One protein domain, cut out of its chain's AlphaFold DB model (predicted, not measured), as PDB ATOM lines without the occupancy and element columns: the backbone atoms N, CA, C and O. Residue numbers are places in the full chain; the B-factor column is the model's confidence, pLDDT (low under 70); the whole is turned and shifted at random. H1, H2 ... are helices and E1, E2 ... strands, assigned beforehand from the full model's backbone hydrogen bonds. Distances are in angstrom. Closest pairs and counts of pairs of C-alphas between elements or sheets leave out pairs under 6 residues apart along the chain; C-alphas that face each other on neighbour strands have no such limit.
ATOM      1  N   CYS A   2      23.028  31.224 -29.262       80.75
ATOM      2  CA  CYS A   2      23.447  31.191 -27.859       80.75
ATOM      3  C   CYS A   2      23.691  29.748 -27.393       80.75
ATOM      4  O   CYS A   2      22.896  28.857 -27.690       80.75
ATOM      5  N   ARG A   3      24.783  29.513 -26.658       82.38
ATOM      6  CA  ARG A   3      25.013  28.241 -25.964       82.38
ATOM      7  C   ARG A   3      24.177  28.232 -24.687       82.38
ATOM      8  O   ARG A   3      24.207  29.187 -23.904       82.38
ATOM      9  N   LYS A   4      23.395  27.168 -24.514       83.19
ATOM     10  CA  LYS A   4      22.542  26.940 -23.346       83.19
ATOM     11  C   LYS A   4      23.053  25.707 -22.611       83.19
ATOM     12  O   LYS A   4      23.249  24.668 -23.233       83.19
ATOM     13  N   LEU A   5      23.268  25.841 -21.311       85.50
ATOM     14  CA  LEU A   5      23.498  24.740 -20.387       85.50
ATOM     15  C   LEU A   5      22.224  24.483 -19.593       85.50
ATOM     16  O   LEU A   5      21.423  25.392 -19.376       85.50
ATOM     17  N   ILE A   6      22.040  23.243 -19.159       88.50
ATOM     18  CA  ILE A   6      20.917  22.860 -18.310       88.50
ATOM     19  C   ILE A   6      21.501  22.414 -16.980       88.50
ATOM     20  O   ILE A   6      22.235  21.432 -16.911       88.50
ATOM     21  N   GLN A   7      21.209  23.184 -15.937       89.00
ATOM     22  CA  GLN A   7      21.553  22.846 -14.567       89.00
ATOM     23  C   GLN A   7      20.417  22.016 -13.980       89.00
ATOM     24  O   GLN A   7      19.272  22.463 -13.969       89.00
ATOM     25  N   VAL A   8      20.738  20.825 -13.479       91.06
ATOM     26  CA  VAL A   8      19.809  19.972 -12.731       91.06
ATOM     27  C   VAL A   8      20.153  20.090 -11.251       91.06
ATOM     28  O   VAL A   8      21.288  19.832 -10.857       91.06
ATOM     29  N   TYR A   9      19.201  20.515 -10.426       92.69
ATOM     30  CA  TYR A   9      19.396  20.673  -8.985       92.69
ATOM     31  C   TYR A   9      19.179  19.360  -8.230       92.69
ATOM     32  O   TYR A   9      18.536  18.435  -8.731       92.69
ATOM     33  N   ALA A  10      19.657  19.302  -6.985       92.12
ATOM     34  CA  ALA A  10      19.458  18.150  -6.104       92.12
ATOM     35  C   ALA A  10      17.968  17.835  -5.880       92.12
ATOM     36  O   ALA A  10      17.577  16.675  -5.789       92.12
ATOM     37  N   CYS A  11      17.127  18.873  -5.854       91.81
ATOM     38  CA  CYS A  11      15.676  18.772  -5.711       91.81
ATOM     39  C   CYS A  11      14.944  18.338  -6.999       91.81
ATOM     40  O   CYS A  11      13.722  18.311  -7.016       91.81
ATOM     41  N   GLY A  12      15.658  18.040  -8.091       90.19
ATOM     42  CA  GLY A  12      15.073  17.596  -9.364       90.19
ATOM     43  C   GLY A  12      14.621  18.720 -10.301       90.19
ATOM     44  O   GLY A  12      14.400  18.471 -11.485       90.19
ATOM     45  N   HIS A  13      14.550  19.963  -9.820       89.69
ATOM     46  CA  HIS A  13      14.297  21.124 -10.671       89.69
ATOM     47  C   HIS A  13      15.418  21.328 -11.694       89.69
ATOM     48  O   HIS A  13      16.580  20.995 -11.448       89.69
ATOM     49  N   THR A  14      15.075  21.922 -12.836       88.25
ATOM     50  CA  THR A  14      16.040  22.247 -13.890       88.25
ATOM     51  C   THR A  14      16.004  23.735 -14.215       88.25
ATOM     52  O   THR A  14      14.943  24.356 -14.198       88.25
ATOM     53  N   LYS A  15      17.167  24.325 -14.502       86.75
ATOM     54  CA  LYS A  15      17.299  25.717 -14.945       86.75
ATOM     55  C   LYS A  15      18.163  25.785 -16.189       86.75
ATOM     56  O   LYS A  15      19.267  25.246 -16.231       86.75
ATOM     57  N   VAL A  16      17.660  26.473 -17.207       86.12
ATOM     58  CA  VAL A  16      18.422  26.747 -18.424       86.12
ATOM     59  C   VAL A  16      19.291  27.978 -18.179       86.12
ATOM     60  O   VAL A  16      18.777  29.058 -17.902       86.12
ATOM     61  N   ILE A  17      20.605  27.820 -18.294       83.50
ATOM     62  CA  ILE A  17      21.592  28.888 -18.148       83.50
ATOM     63  C   ILE A  17      22.152  29.206 -19.525       83.50
ATOM     64  O   ILE A  17      22.604  28.321 -20.248       83.50
ATOM     65  N   CYS A  18      22.149  30.479 -19.903       83.94
ATOM     66  CA  CYS A  18      22.878  30.903 -21.085       83.94
ATOM     67  C   CYS A  18      24.331  31.196 -20.700       83.94
ATOM     68  O   CYS A  18      24.577  32.057 -19.865       83.94
ATOM     69  N   THR A  19      25.287  30.480 -21.293       82.12
ATOM     70  CA  THR A  19      26.724  30.709 -21.045       82.12
ATOM     71  C   THR A  19      27.345  31.699 -22.010       82.12
ATOM     72  O   THR A  19      28.453  32.176 -21.799       82.12
ATOM     73  N   THR A  20      26.649  32.004 -23.103       86.00
ATOM     74  CA  THR A  20      27.071  33.059 -24.017       86.00
ATOM     75  C   THR A  20      26.567  34.385 -23.474       86.00
ATOM     76  O   THR A  20      25.363  34.517 -23.243       86.00
ATOM     77  N   ALA A  21      27.461  35.365 -23.325       77.94
ATOM     78  CA  ALA A  21      27.090  36.759 -23.117       77.94
ATOM     79  C   ALA A  21      26.304  37.234 -24.347       77.94
ATOM     80  O   ALA A  21      26.856  37.698 -25.338       77.94
ATOM     81  N   CYS A  22      24.999  36.990 -24.336       79.56
ATOM     82  CA  CYS A  22      24.083  37.427 -25.369       79.56
ATOM     83  C   CYS A  22      23.125  38.455 -24.763       79.56
ATOM     84  O   CYS A  22      22.896  38.413 -23.550       79.56
ATOM     85  N   PRO A  23      22.525  39.342 -25.575       81.69
ATOM     86  CA  PRO A  23      21.593  40.351 -25.073       81.69
ATOM     87  C   PRO A  23      20.493  39.761 -24.183       81.69
ATOM     88  O   PRO A  23      20.152  40.335 -23.160       81.69
ATOM     89  N   HIS A  24      20.011  38.553 -24.494       74.00
ATOM     90  CA  HIS A  24      19.048  37.845 -23.649       74.00
ATOM     91  C   HIS A  24      19.608  37.488 -22.262       74.00
ATOM     92  O   HIS A  24      18.893  37.606 -21.272       74.00
ATOM     93  N   ALA A  25      20.857  37.024 -22.163       75.06
ATOM     94  CA  ALA A  25      21.481  36.693 -20.878       75.06
ATOM     95  C   ALA A  25      21.645  37.945 -20.008       75.06
ATOM     96  O   ALA A  25      21.348  37.903 -18.819       75.06
ATOM     97  N   ILE A  26      22.031  39.062 -20.631       78.81
ATOM     98  CA  ILE A  26      22.140  40.371 -19.978       78.81
ATOM     99  C   ILE A  26      20.759  40.827 -19.485       78.81
ATOM    100  O   ILE A  26      20.605  41.140 -18.311       78.81
ATOM    101  N   LEU A  27      19.729  40.760 -20.335       77.94
ATOM    102  CA  LEU A  27      18.354  41.125 -19.967       77.94
ATOM    103  C   LEU A  27      17.769  40.235 -18.858       77.94
ATOM    104  O   LEU A  27      17.050  40.727 -17.998       77.94
ATOM    105  N   THR A  28      18.079  38.936 -18.855       72.44
ATOM    106  CA  THR A  28      17.579  38.004 -17.826       72.44
ATOM    107  C   THR A  28      18.319  38.166 -16.499       72.44
ATOM    108  O   THR A  28      17.714  38.004 -15.447       72.44
ATOM    109  N   GLY A  29      19.620  38.475 -16.531       68.94
ATOM    110  CA  GLY A  29      20.412  38.722 -15.323       68.94
ATOM    111  C   GLY A  29      20.123  40.071 -14.664       68.94
ATOM    112  O   GLY A  29      20.347  40.213 -13.469       68.94
ATOM    113  N   LEU A  30      19.621  41.041 -15.437       66.31
ATOM    114  CA  LEU A  30      19.318  42.389 -14.961       66.31
ATOM    115  C   LEU A  30      17.884  42.590 -14.500       66.31
ATOM    116  O   LEU A  30      17.632  43.644 -13.934       66.31
ATOM    117  N   GLN A  31      16.962  41.654 -14.746       56.69
ATOM    118  CA  GLN A  31      15.609  41.746 -14.199       56.69
ATOM    119  C   GLN A  31      15.731  41.721 -12.673       56.69
ATOM    120  O   GLN A  31      15.976  40.647 -12.110       56.69
ATOM    121  N   ARG A 111       6.907  22.405 -24.706       64.75
ATOM    122  CA  ARG A 111       8.347  22.685 -24.667       64.75
ATOM    123  C   ARG A 111       9.050  21.953 -23.521       64.75
ATOM    124  O   ARG A 111      10.178  21.500 -23.704       64.75
ATOM    125  N   ALA A 112       8.417  21.843 -22.354       64.12
ATOM    126  CA  ALA A 112       8.989  21.134 -21.208       64.12
ATOM    127  C   ALA A 112       9.103  19.624 -21.474       64.12
ATOM    128  O   ALA A 112      10.105  19.002 -21.118       64.12
ATOM    129  N   GLU A 113       8.112  19.054 -22.155       71.00
ATOM    130  CA  GLU A 113       8.078  17.636 -22.513       71.00
ATOM    131  C   GLU A 113       9.098  17.293 -23.613       71.00
ATOM    132  O   GLU A 113       9.881  16.354 -23.471       71.00
ATOM    133  N   LEU A 114       9.210  18.134 -24.648       69.62
ATOM    134  CA  LEU A 114      10.264  18.012 -25.661       69.62
ATOM    135  C   LEU A 114      11.667  18.132 -25.060       69.62
ATOM    136  O   LEU A 114      12.569  17.378 -25.425       69.62
ATOM    137  N   LEU A 115      11.865  19.057 -24.115       67.94
ATOM    138  CA  LEU A 115      13.138  19.167 -23.408       67.94
ATOM    139  C   LEU A 115      13.417  17.920 -22.567       67.94
ATOM    140  O   LEU A 115      14.562  17.485 -22.559       67.94
ATOM    141  N   ARG A 116      12.410  17.298 -21.937       67.44
ATOM    142  CA  ARG A 116      12.588  16.011 -21.243       67.44
ATOM    143  C   ARG A 116      13.092  14.914 -22.178       67.44
ATOM    144  O   ARG A 116      14.023  14.218 -21.798       67.44
ATOM    145  N   LEU A 117      12.536  14.791 -23.385       73.62
ATOM    146  CA  LEU A 117      12.921  13.755 -24.358       73.62
ATOM    147  C   LEU A 117      14.297  13.997 -25.005       73.62
ATOM    148  O   LEU A 117      15.006  13.054 -25.362       73.62
ATOM    149  N   LEU A 118      14.686  15.262 -25.172       71.69
ATOM    150  CA  LEU A 118      15.947  15.644 -25.819       71.69
ATOM    151  C   LEU A 118      17.119  15.764 -24.838       71.69
ATOM    152  O   LEU A 118      18.279  15.680 -25.249       71.69
ATOM    153  N   LEU A 119      16.836  15.953 -23.550       71.25
ATOM    154  CA  LEU A 119      17.848  16.032 -22.510       71.25
ATOM    155  C   LEU A 119      18.481  14.662 -22.259       71.25
ATOM    156  O   LEU A 119      17.753  13.686 -22.071       71.25
ATOM    157  N   PRO A 120      19.821  14.572 -22.176       76.00
ATOM    158  CA  PRO A 120      20.475  13.383 -21.652       76.00
ATOM    159  C   PRO A 120      19.847  13.042 -20.299       76.00
ATOM    160  O   PRO A 120      19.906  13.846 -19.369       76.00
ATOM    161  N   HIS A 121      19.226  11.866 -20.185       69.00
ATOM    162  CA  HIS A 121      18.493  11.464 -18.977       69.00
ATOM    163  C   HIS A 121      19.397  11.291 -17.740       69.00
ATOM    164  O   HIS A 121      18.901  11.079 -16.640       69.00
ATOM    165  N   ASN A 122      20.716  11.453 -17.902       80.56
ATOM    166  CA  ASN A 122      21.740  11.218 -16.888       80.56
ATOM    167  C   ASN A 122      22.673  12.425 -16.706       80.56
ATOM    168  O   ASN A 122      23.886  12.265 -16.568       80.56
ATOM    169  N   LEU A 123      22.138  13.651 -16.742       84.06
ATOM    170  CA  LEU A 123      22.931  14.807 -16.326       84.06
ATOM    171  C   LEU A 123      23.286  14.677 -14.834       84.06
ATOM    172  O   LEU A 123      22.411  14.335 -14.031       84.06
ATOM    173  N   PRO A 124      24.540  14.963 -14.440       89.06
ATOM    174  CA  PRO A 124      24.920  14.950 -13.039       89.06
ATOM    175  C   PRO A 124      24.068  15.966 -12.280       89.06
ATOM    176  O   PRO A 124      23.963  17.135 -12.665       89.06
ATOM    177  N   LYS A 125      23.434  15.510 -11.201       90.81
ATOM    178  CA  LYS A 125      22.661  16.386 -10.323       90.81
ATOM    179  C   LYS A 125      23.627  17.249  -9.520       90.81
ATOM    180  O   LYS A 125      24.636  16.764  -9.015       90.81
ATOM    181  N   SER A 126      23.309  18.531  -9.386       92.38
ATOM    182  CA  SER A 126      24.005  19.402  -8.447       92.38
ATOM    183  C   SER A 126      23.833  18.866  -7.032       92.38
ATOM    184  O   SER A 126      22.771  18.356  -6.680       92.38
ATOM    185  N   ASN A 127      24.843  19.073  -6.191       91.94
ATOM    186  CA  ASN A 127      24.714  18.815  -4.766       91.94
ATOM    187  C   ASN A 127      23.795  19.822  -4.071       91.94
ATOM    188  O   ASN A 127      23.449  19.567  -2.926       91.94
ATOM    189  N   HIS A 128      23.385  20.923  -4.715       91.56
ATOM    190  CA  HIS A 128      22.592  22.002  -4.118       91.56
ATOM    191  C   HIS A 128      21.133  21.998  -4.611       91.56
ATOM    192  O   HIS A 128      20.886  21.685  -5.782       91.56
ATOM    193  N   PRO A 129      20.152  22.338  -3.747       93.88
ATOM    194  CA  PRO A 129      18.781  22.577  -4.188       93.88
ATOM    195  C   PRO A 129      18.707  23.829  -5.065       93.88
ATOM    196  O   PRO A 129      19.627  24.651  -5.078       93.88
TER     197      PRO A 129
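This is residues 2 to 31 and 111 to 129 of the 195 residues of an uncharacterized protein of Stagonospora sp. SRC1lsM3a (UniProt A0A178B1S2). A slim antiparallel hairpin of two strands, E1 and E2, has a short helix, H1, beyond the end of E2 where the hairpin opens, and a second short helix, H2, sticks out by itself as residues 111 to 118. After H2, residues 119 to 129 run as an unnamed tail to the hairpin's turn at residues 9 to 13, the end away from H1. The printed part has 49 residues with two named strands and two named helices, in the order E1, E2, H1, H2, and its class is mixed, helices and strands. It is loose, with a radius of gyration of the C-alphas of 12.2 A, and spans 30 by 25 by 15 A.

E1, residues 4 to 8, and E2, residues 14 to 18, are antiparallel neighbours and form a hairpin, with 154 degrees between their N-to-C directions. C-alphas 4 and 18 face each other at 4.6 A, and so do C-alphas 8 and 14 at 4.6 A. N 5 and O 17 are within hydrogen-bond range at 2.8 A, as are N 15 and O 7 at 2.9 A. A tight link of 4 residues joins E2 to H1, residues 23 to 30. The closest C-alphas of E2 and H1 are those of Cys 18 and Ala 25, 6.0 A apart, the one pair within 8 A. E1 and H1 are apart. H2, residues 111 to 118, stands free, and it is apart from E1, from E2 and from H1. In H1 and H2 every O i to N i+4 pair is within hydrogen-bond range.

E1 begins at C-alpha 4, at (22.542, 26.940, -23.346), and measures 13.0 A from Lys 4 to Val 8. A tight link of 5 residues leads to E2, which measures 13.2 A from Thr 14 to Cys 18. H1 runs 10.6 A from Pro 23 to Leu 30, where C-alpha 30 is at (19.318, 42.389, -14.961). H2 runs 10.4 A from Arg 111 to Leu 118 and ends with C-alpha 118 at (15.947, 15.644, -25.819).

The two C-alphas farthest apart are those of Leu 30 and Asn 122, at 31.3 A. Residues 32 to 110 are not printed, and C-alphas 31 and 111 are 22.9 A apart across this cut. Of the links that are printed whole, E1 to E2 and E2 to H1, both are tight. The mean pLDDT of the printed part is 80.5; it is under 70 at residues 29 to 31, 111 to 112, 114 to 116 and 121.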